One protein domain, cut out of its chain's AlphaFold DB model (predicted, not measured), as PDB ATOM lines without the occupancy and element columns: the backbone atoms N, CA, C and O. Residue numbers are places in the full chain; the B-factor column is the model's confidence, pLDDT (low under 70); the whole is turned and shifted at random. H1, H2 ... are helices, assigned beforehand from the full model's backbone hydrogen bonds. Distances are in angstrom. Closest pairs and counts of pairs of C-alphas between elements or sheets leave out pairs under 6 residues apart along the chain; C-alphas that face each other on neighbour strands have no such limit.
ATOM      1  N   GLU A 255     -11.448  -1.043 -28.729       86.12
ATOM      2  CA  GLU A 255     -11.493  -2.033 -29.806       86.12
ATOM      3  C   GLU A 255     -11.679  -3.447 -29.236       86.12
ATOM      4  O   GLU A 255     -11.371  -3.718 -28.072       86.12
ATOM      5  N   SER A 256     -12.191  -4.359 -30.061       84.62
ATOM      6  CA  SER A 256     -12.294  -5.771 -29.704       84.62
ATOM      7  C   SER A 256     -10.916  -6.363 -29.387       84.62
ATOM      8  O   SER A 256     -10.035  -6.417 -30.246       84.62
ATOM      9  N   VAL A 257     -10.760  -6.899 -28.171       84.06
ATOM     10  CA  VAL A 257      -9.554  -7.635 -27.744       84.06
ATOM     11  C   VAL A 257      -9.277  -8.802 -28.691       84.06
ATOM     12  O   VAL A 257      -8.138  -9.034 -29.077       84.06
ATOM     13  N   ARG A 258     -10.324  -9.511 -29.127       82.81
ATOM     14  CA  ARG A 258     -10.189 -10.646 -30.044       82.81
ATOM     15  C   ARG A 258      -9.683 -10.213 -31.419       82.81
ATOM     16  O   ARG A 258      -8.868 -10.919 -32.006       82.81
ATOM     17  N   TRP A 259     -10.163  -9.082 -31.932       86.69
ATOM     18  CA  TRP A 259      -9.691  -8.536 -33.204       86.69
ATOM     19  C   TRP A 259      -8.245  -8.031 -33.103       86.69
ATOM     20  O   TRP A 259      -7.440  -8.292 -33.991       86.69
ATOM     21  N   LEU A 260      -7.877  -7.377 -31.996       84.81
ATOM     22  CA  LEU A 260      -6.490  -6.962 -31.756       84.81
ATOM     23  C   LEU A 260      -5.548  -8.166 -31.699       84.81
ATOM     24  O   LEU A 260      -4.516  -8.167 -32.372       84.81
ATOM     25  N   LEU A 261      -5.951  -9.214 -30.975       83.50
ATOM     26  CA  LEU A 261      -5.213 -10.467 -30.912       83.50
ATOM     27  C   LEU A 261      -5.109 -11.136 -32.276       83.50
ATOM     28  O   LEU A 261      -4.050 -11.670 -32.558       83.50
ATOM     29  N   SER A 262      -6.136 -11.103 -33.138       83.31
ATOM     30  CA  SER A 262      -6.047 -11.704 -34.478       83.31
ATOM     31  C   SER A 262      -5.135 -10.913 -35.419       83.31
ATOM     32  O   SER A 262      -4.416 -11.519 -36.213       83.31
ATOM     33  N   LYS A 263      -5.070  -9.584 -35.271       85.25
ATOM     34  CA  LYS A 263      -4.171  -8.690 -36.024       85.25
ATOM     35  C   LYS A 263      -2.736  -8.618 -35.485       85.25
ATOM     36  O   LYS A 263      -1.940  -7.875 -36.046       85.25
ATOM     37  N   GLY A 264      -2.408  -9.348 -34.417       82.62
ATOM     38  CA  GLY A 264      -1.070  -9.339 -33.809       82.62
ATOM     39  C   GLY A 264      -0.751  -8.076 -33.000       82.62
ATOM     40  O   GLY A 264       0.396  -7.859 -32.624       82.62
ATOM     41  N   ARG A 265      -1.752  -7.235 -32.697       85.44
ATOM     42  CA  ARG A 265      -1.609  -6.011 -31.883       85.44
ATOM     43  C   ARG A 265      -1.731  -6.346 -30.397       85.44
ATOM     44  O   ARG A 265      -2.678  -5.944 -29.719       85.44
ATOM     45  N   ASN A 266      -0.786  -7.136 -29.907       80.81
ATOM     46  CA  ASN A 266      -0.886  -7.768 -28.593       80.81
ATOM     47  C   ASN A 266      -0.703  -6.778 -27.431       80.81
ATOM     48  O   ASN A 266      -1.394  -6.902 -26.423       80.81
ATOM     49  N   ASP A 267       0.147  -5.763 -27.589       83.88
ATOM     50  CA  ASP A 267       0.377  -4.746 -26.550       83.88
ATOM     51  C   ASP A 267      -0.899  -3.947 -26.249       83.88
ATOM     52  O   ASP A 267      -1.243  -3.672 -25.098       83.88
ATOM     53  N   GLU A 268      -1.667  -3.621 -27.290       83.88
ATOM     54  CA  GLU A 268      -2.954  -2.941 -27.145       83.88
ATOM     55  C   GLU A 268      -4.010  -3.840 -26.504       83.88
ATOM     56  O   GLU A 268      -4.773  -3.386 -25.648       83.88
ATOM     57  N   ALA A 269      -4.037  -5.121 -26.881       83.88
ATOM     58  CA  ALA A 269      -4.915  -6.103 -26.258       83.88
ATOM     59  C   ALA A 269      -4.602  -6.256 -24.758       83.88
ATOM     60  O   ALA A 269      -5.523  -6.232 -23.940       83.88
ATOM     61  N   ALA A 270      -3.318  -6.338 -24.390       81.88
ATOM     62  CA  ALA A 270      -2.866  -6.413 -23.004       81.88
ATOM     63  C   ALA A 270      -3.255  -5.156 -22.210       81.88
ATOM     64  O   ALA A 270      -3.796  -5.268 -21.113       81.88
ATOM     65  N   ASN A 271      -3.090  -3.961 -22.786       86.19
ATOM     66  CA  ASN A 271      -3.512  -2.709 -22.151       86.19
ATOM     67  C   ASN A 271      -5.022  -2.662 -21.872       86.19
ATOM     68  O   ASN A 271      -5.443  -2.249 -20.788       86.19
ATOM     69  N   ILE A 272      -5.853  -3.107 -22.822       85.25
ATOM     70  CA  ILE A 272      -7.311  -3.162 -22.634       85.25
ATOM     71  C   ILE A 272      -7.682  -4.185 -21.554       85.25
ATOM     72  O   ILE A 272      -8.531  -3.893 -20.709       85.25
ATOM     73  N   LEU A 273      -7.036  -5.354 -21.543       82.31
ATOM     74  CA  LEU A 273      -7.261  -6.388 -20.534       82.31
ATOM     75  C   LEU A 273      -6.833  -5.936 -19.136       82.31
ATOM     76  O   LEU A 273      -7.604  -6.109 -18.198       82.31
ATOM     77  N   ASN A 274      -5.679  -5.280 -18.999       82.62
ATOM     78  CA  ASN A 274      -5.212  -4.709 -17.734       82.62
ATOM     79  C   ASN A 274      -6.184  -3.647 -17.207       82.62
ATOM     80  O   ASN A 274      -6.522  -3.637 -16.024       82.62
ATOM     81  N   LYS A 275      -6.715  -2.791 -18.091       82.50
ATOM     82  CA  LYS A 275      -7.748  -1.815 -17.722       82.50
ATOM     83  C   LYS A 275      -9.039  -2.500 -17.264       82.50
ATOM     84  O   LYS A 275      -9.629  -2.084 -16.270       82.50
ATOM     85  N   ALA A 276      -9.472  -3.557 -17.950       81.81
ATOM     86  CA  ALA A 276     -10.648  -4.338 -17.561       81.81
ATOM     87  C   ALA A 276     -10.451  -5.073 -16.225       81.81
ATOM     88  O   ALA A 276     -11.355  -5.095 -15.392       81.81
ATOM     89  N   ALA A 277      -9.264  -5.625 -15.997       81.38
ATOM     90  CA  ALA A 277      -8.871  -6.299 -14.768       81.38
ATOM     91  C   ALA A 277      -8.842  -5.345 -13.568       81.38
ATOM     92  O   ALA A 277      -9.433  -5.651 -12.533       81.38
ATOM     93  N   ALA A 278      -8.287  -4.142 -13.747       82.56
ATOM     94  CA  ALA A 278      -8.312  -3.085 -12.741       82.56
ATOM     95  C   ALA A 278      -9.746  -2.656 -12.382       82.56
ATOM     96  O   ALA A 278     -10.068  -2.504 -11.204       82.56
ATOM     97  N   MET A 279     -10.638  -2.518 -13.374       81.50
ATOM     98  CA  MET A 279     -12.057  -2.213 -13.126       81.50
ATOM     99  C   MET A 279     -12.780  -3.343 -12.380       81.50
ATOM    100  O   MET A 279     -13.603  -3.075 -11.508       81.50
ATOM    101  N   ASN A 280     -12.450  -4.596 -12.697       81.00
ATOM    102  CA  ASN A 280     -13.053  -5.778 -12.080       81.00
ATOM    103  C   ASN A 280     -12.356  -6.220 -10.780       81.00
ATOM    104  O   ASN A 280     -12.808  -7.181 -10.162       81.00
ATOM    105  N   LYS A 281     -11.289  -5.526 -10.351       81.94
ATOM    106  CA  LYS A 281     -10.459  -5.864  -9.178       81.94
ATOM    107  C   LYS A 281      -9.945  -7.308  -9.204       81.94
ATOM    108  O   LYS A 281      -9.942  -7.994  -8.184       81.94
ATOM    109  N   VAL A 282      -9.551  -7.773 -10.386       76.56
ATOM    110  CA  VAL A 282      -8.945  -9.091 -10.588       76.56
ATOM    111  C   VAL A 282      -7.489  -8.874 -10.968       76.56
ATOM    112  O   VAL A 282      -7.226  -8.166 -11.934       76.56
ATOM    113  N   ASP A 283      -6.556  -9.497 -10.255       72.44
ATOM    114  CA  ASP A 283      -5.154  -9.507 -10.671       72.44
ATOM    115  C   ASP A 283      -4.985 -10.494 -11.829       72.44
ATOM    116  O   ASP A 283      -5.197 -11.704 -11.689       72.44
ATOM    117  N   LEU A 284      -4.624  -9.975 -13.003       66.12
ATOM    118  CA  LEU A 284      -4.172 -10.817 -14.101       66.12
ATOM    119  C   LEU A 284      -2.774 -11.309 -13.741       66.12
ATOM    120  O   LEU A 284      -1.815 -10.549 -13.787       66.12
ATOM    121  N   ASN A 285      -2.664 -12.578 -13.352       61.00
ATOM    122  CA  ASN A 285      -1.366 -13.197 -13.124       61.00
ATOM    123  C   ASN A 285      -0.560 -13.130 -14.435       61.00
ATOM    124  O   ASN A 285      -1.096 -13.524 -15.477       61.00
ATOM    125  N   ASP A 286       0.699 -12.681 -14.396       57.41
ATOM    126  CA  ASP A 286       1.549 -12.472 -15.587       57.41
ATOM    127  C   ASP A 286       1.574 -13.693 -16.521       57.41
ATOM    128  O   ASP A 286       1.647 -13.552 -17.739       57.41
ATOM    129  N   HIS A 287       1.394 -14.891 -15.953       52.38
ATOM    130  CA  HIS A 287       1.311 -16.173 -16.649       52.38
ATOM    131  C   HIS A 287       0.136 -16.297 -17.647       52.38
ATOM    132  O   HIS A 287       0.223 -17.037 -18.628       52.38
ATOM    133  N   VAL A 288      -0.997 -15.619 -17.425       60.03
ATOM    134  CA  VAL A 288      -2.146 -15.634 -18.361       60.03
ATOM    135  C   VAL A 288      -1.857 -14.737 -19.560       60.03
ATOM    136  O   VAL A 288      -2.177 -15.077 -20.699       60.03
ATOM    137  N   THR A 289      -1.197 -13.612 -19.307       58.41
ATOM    138  CA  THR A 289      -0.756 -12.680 -20.337       58.41
ATOM    139  C   THR A 289       0.329 -13.338 -21.188       58.41
ATOM    140  O   THR A 289       0.156 -13.458 -22.398       58.41
ATOM    141  N   SER A 290       1.384 -13.880 -20.571       53.41
ATOM    142  CA  SER A 290       2.473 -14.563 -21.277       53.41
ATOM    143  C   SER A 290       2.033 -15.843 -21.992       53.41
ATOM    144  O   SER A 290       2.479 -16.068 -23.111       53.41
ATOM    145  N   SER A 291       1.094 -16.629 -21.452       58.69
ATOM    146  CA  SER A 291       0.549 -17.791 -22.181       58.69
ATOM    147  C   SER A 291      -0.255 -17.403 -23.431       58.69
ATOM    148  O   SER A 291      -0.185 -18.119 -24.429       58.69
ATOM    149  N   MET A 292      -0.953 -16.257 -23.449       60.69
ATOM    150  CA  MET A 292      -1.539 -15.725 -24.694       60.69
ATOM    151  C   MET A 292      -0.464 -15.337 -25.721       60.69
ATOM    152  O   MET A 292      -0.647 -15.601 -26.911       60.69
ATOM    153  N   PHE A 293       0.652 -14.748 -25.279       60.78
ATOM    154  CA  PHE A 293       1.792 -14.415 -26.143       60.78
ATOM    155  C   PHE A 293       2.520 -15.676 -26.664       60.78
ATOM    156  O   PHE A 293       2.866 -15.750 -27.844       60.78
ATOM    157  N   GLU A 294       2.698 -16.705 -25.828       57.94
ATOM    158  CA  GLU A 294       3.374 -17.961 -26.186       57.94
ATOM    159  C   GLU A 294       2.566 -18.826 -27.162       57.94
ATOM    160  O   GLU A 294       3.136 -19.354 -28.123       57.94
ATOM    161  N   LEU A 295       1.242 -18.929 -26.966       58.81
ATOM    162  CA  LEU A 295       0.335 -19.654 -27.868       58.81
ATOM    163  C   LEU A 295       0.424 -19.125 -29.306       58.81
ATOM    164  O   LEU A 295       0.343 -19.906 -30.257       58.81
ATOM    165  N   ARG A 296       0.654 -17.817 -29.478       55.00
ATOM    166  CA  ARG A 296       0.813 -17.212 -30.800       55.00
ATOM    167  C   ARG A 296       2.222 -17.351 -31.371       55.00
ATOM    168  O   ARG A 296       2.319 -17.695 -32.541       55.00
ATOM    169  N   SER A 297       3.289 -17.239 -30.570       55.59
ATOM    170  CA  SER A 297       4.652 -17.512 -31.075       55.59
ATOM    171  C   SER A 297       4.778 -18.924 -31.664       55.59
ATOM    172  O   SER A 297       5.489 -19.140 -32.641       55.59
ATOM    173  N   ASN A 298       4.042 -19.887 -31.099       57.78
ATOM    174  CA  ASN A 298       3.979 -21.248 -31.620       57.78
ATOM    175  C   ASN A 298       3.114 -21.362 -32.882       57.78
ATOM    176  O   ASN A 298       3.339 -22.268 -33.673       57.78
TER     177      ASN A 298
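AT A GLANCE: This is residues 255 to 298 of the 407 residues of the protein "Solute carrier family 22 member 3" of Eumeta variegata (UniProt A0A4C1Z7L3). What shape does the backbone make? It doubles back on itself twice in a flat zigzag of three helices: the short H1 packs on the first part of the long H2 as a helical hairpin, and H3 runs back alongside H2, only loosely held to it, like the second leg of an open U closed at one end by residues 281 to 285. What is it made of? The printed part has 44 residues with three named helices, H1, H2 and H3 in that order, and no named strand; the class is all helix. How large is it? It is compact, with a radius of gyration of the C-alphas of 10.4 A, and its C-alphas span 30 by 23 by 12 A.

HOW THE PARTS SIT: How do the first two helices meet? H1, residues 257 to 262, and H2, residues 266 to 280, form a helical hairpin: they touch, with the closest C-alphas, those of Val 257 and Ala 269, 5.1 A apart. Their lines stand at a shallow tilt of 19 degrees and they run opposite ways. Where does the last helix stand? H3, residues 286 to 298, is close to but not clearly touching H2, the closest C-alphas being those of Ala 270 and Thr 289, 7.1 A apart. H2 and H3 run opposite ways at a shallow tilt of 27 degrees, and H3 is apart from H1. What do the helices' backbones show? In H1 and H2 every O i to N i+4 pair is within hydrogen-bond range; in H3 it is 8 of 9.

IN THESE COORDINATES: Where does the first helix begin? H1 begins at C-alpha 257, at (-9.554, -7.635, -27.744), and measures 8.6 A from first to last C-alpha. How far does the longest helix reach? H2, 15 residues, measures 20.6 A from C-alpha 266, at (-0.886, -7.768, -28.593), to C-alpha 280. Where does the last helix end? H3 measures 18.4 A and ends at C-alpha 298, at (3.979, -21.248, -31.620).

THE WHOLE: How far apart are the extremes? The two C-alphas farthest apart, those of Met 279 and Asn 298, are 31.0 A apart; the first and last printed C-alphas, those of Glu 255 and Asn 298, are 24.7 A apart. Is there a cut or a long link? The printed part has no cut. The links H1 to H2, with 3 residues, and H2 to H3, with 5 residues, are tight. How sure is the model? The mean pLDDT of the printed part is 74.4, and residues 284 to 298 are under 70; the mean for H3 is 57.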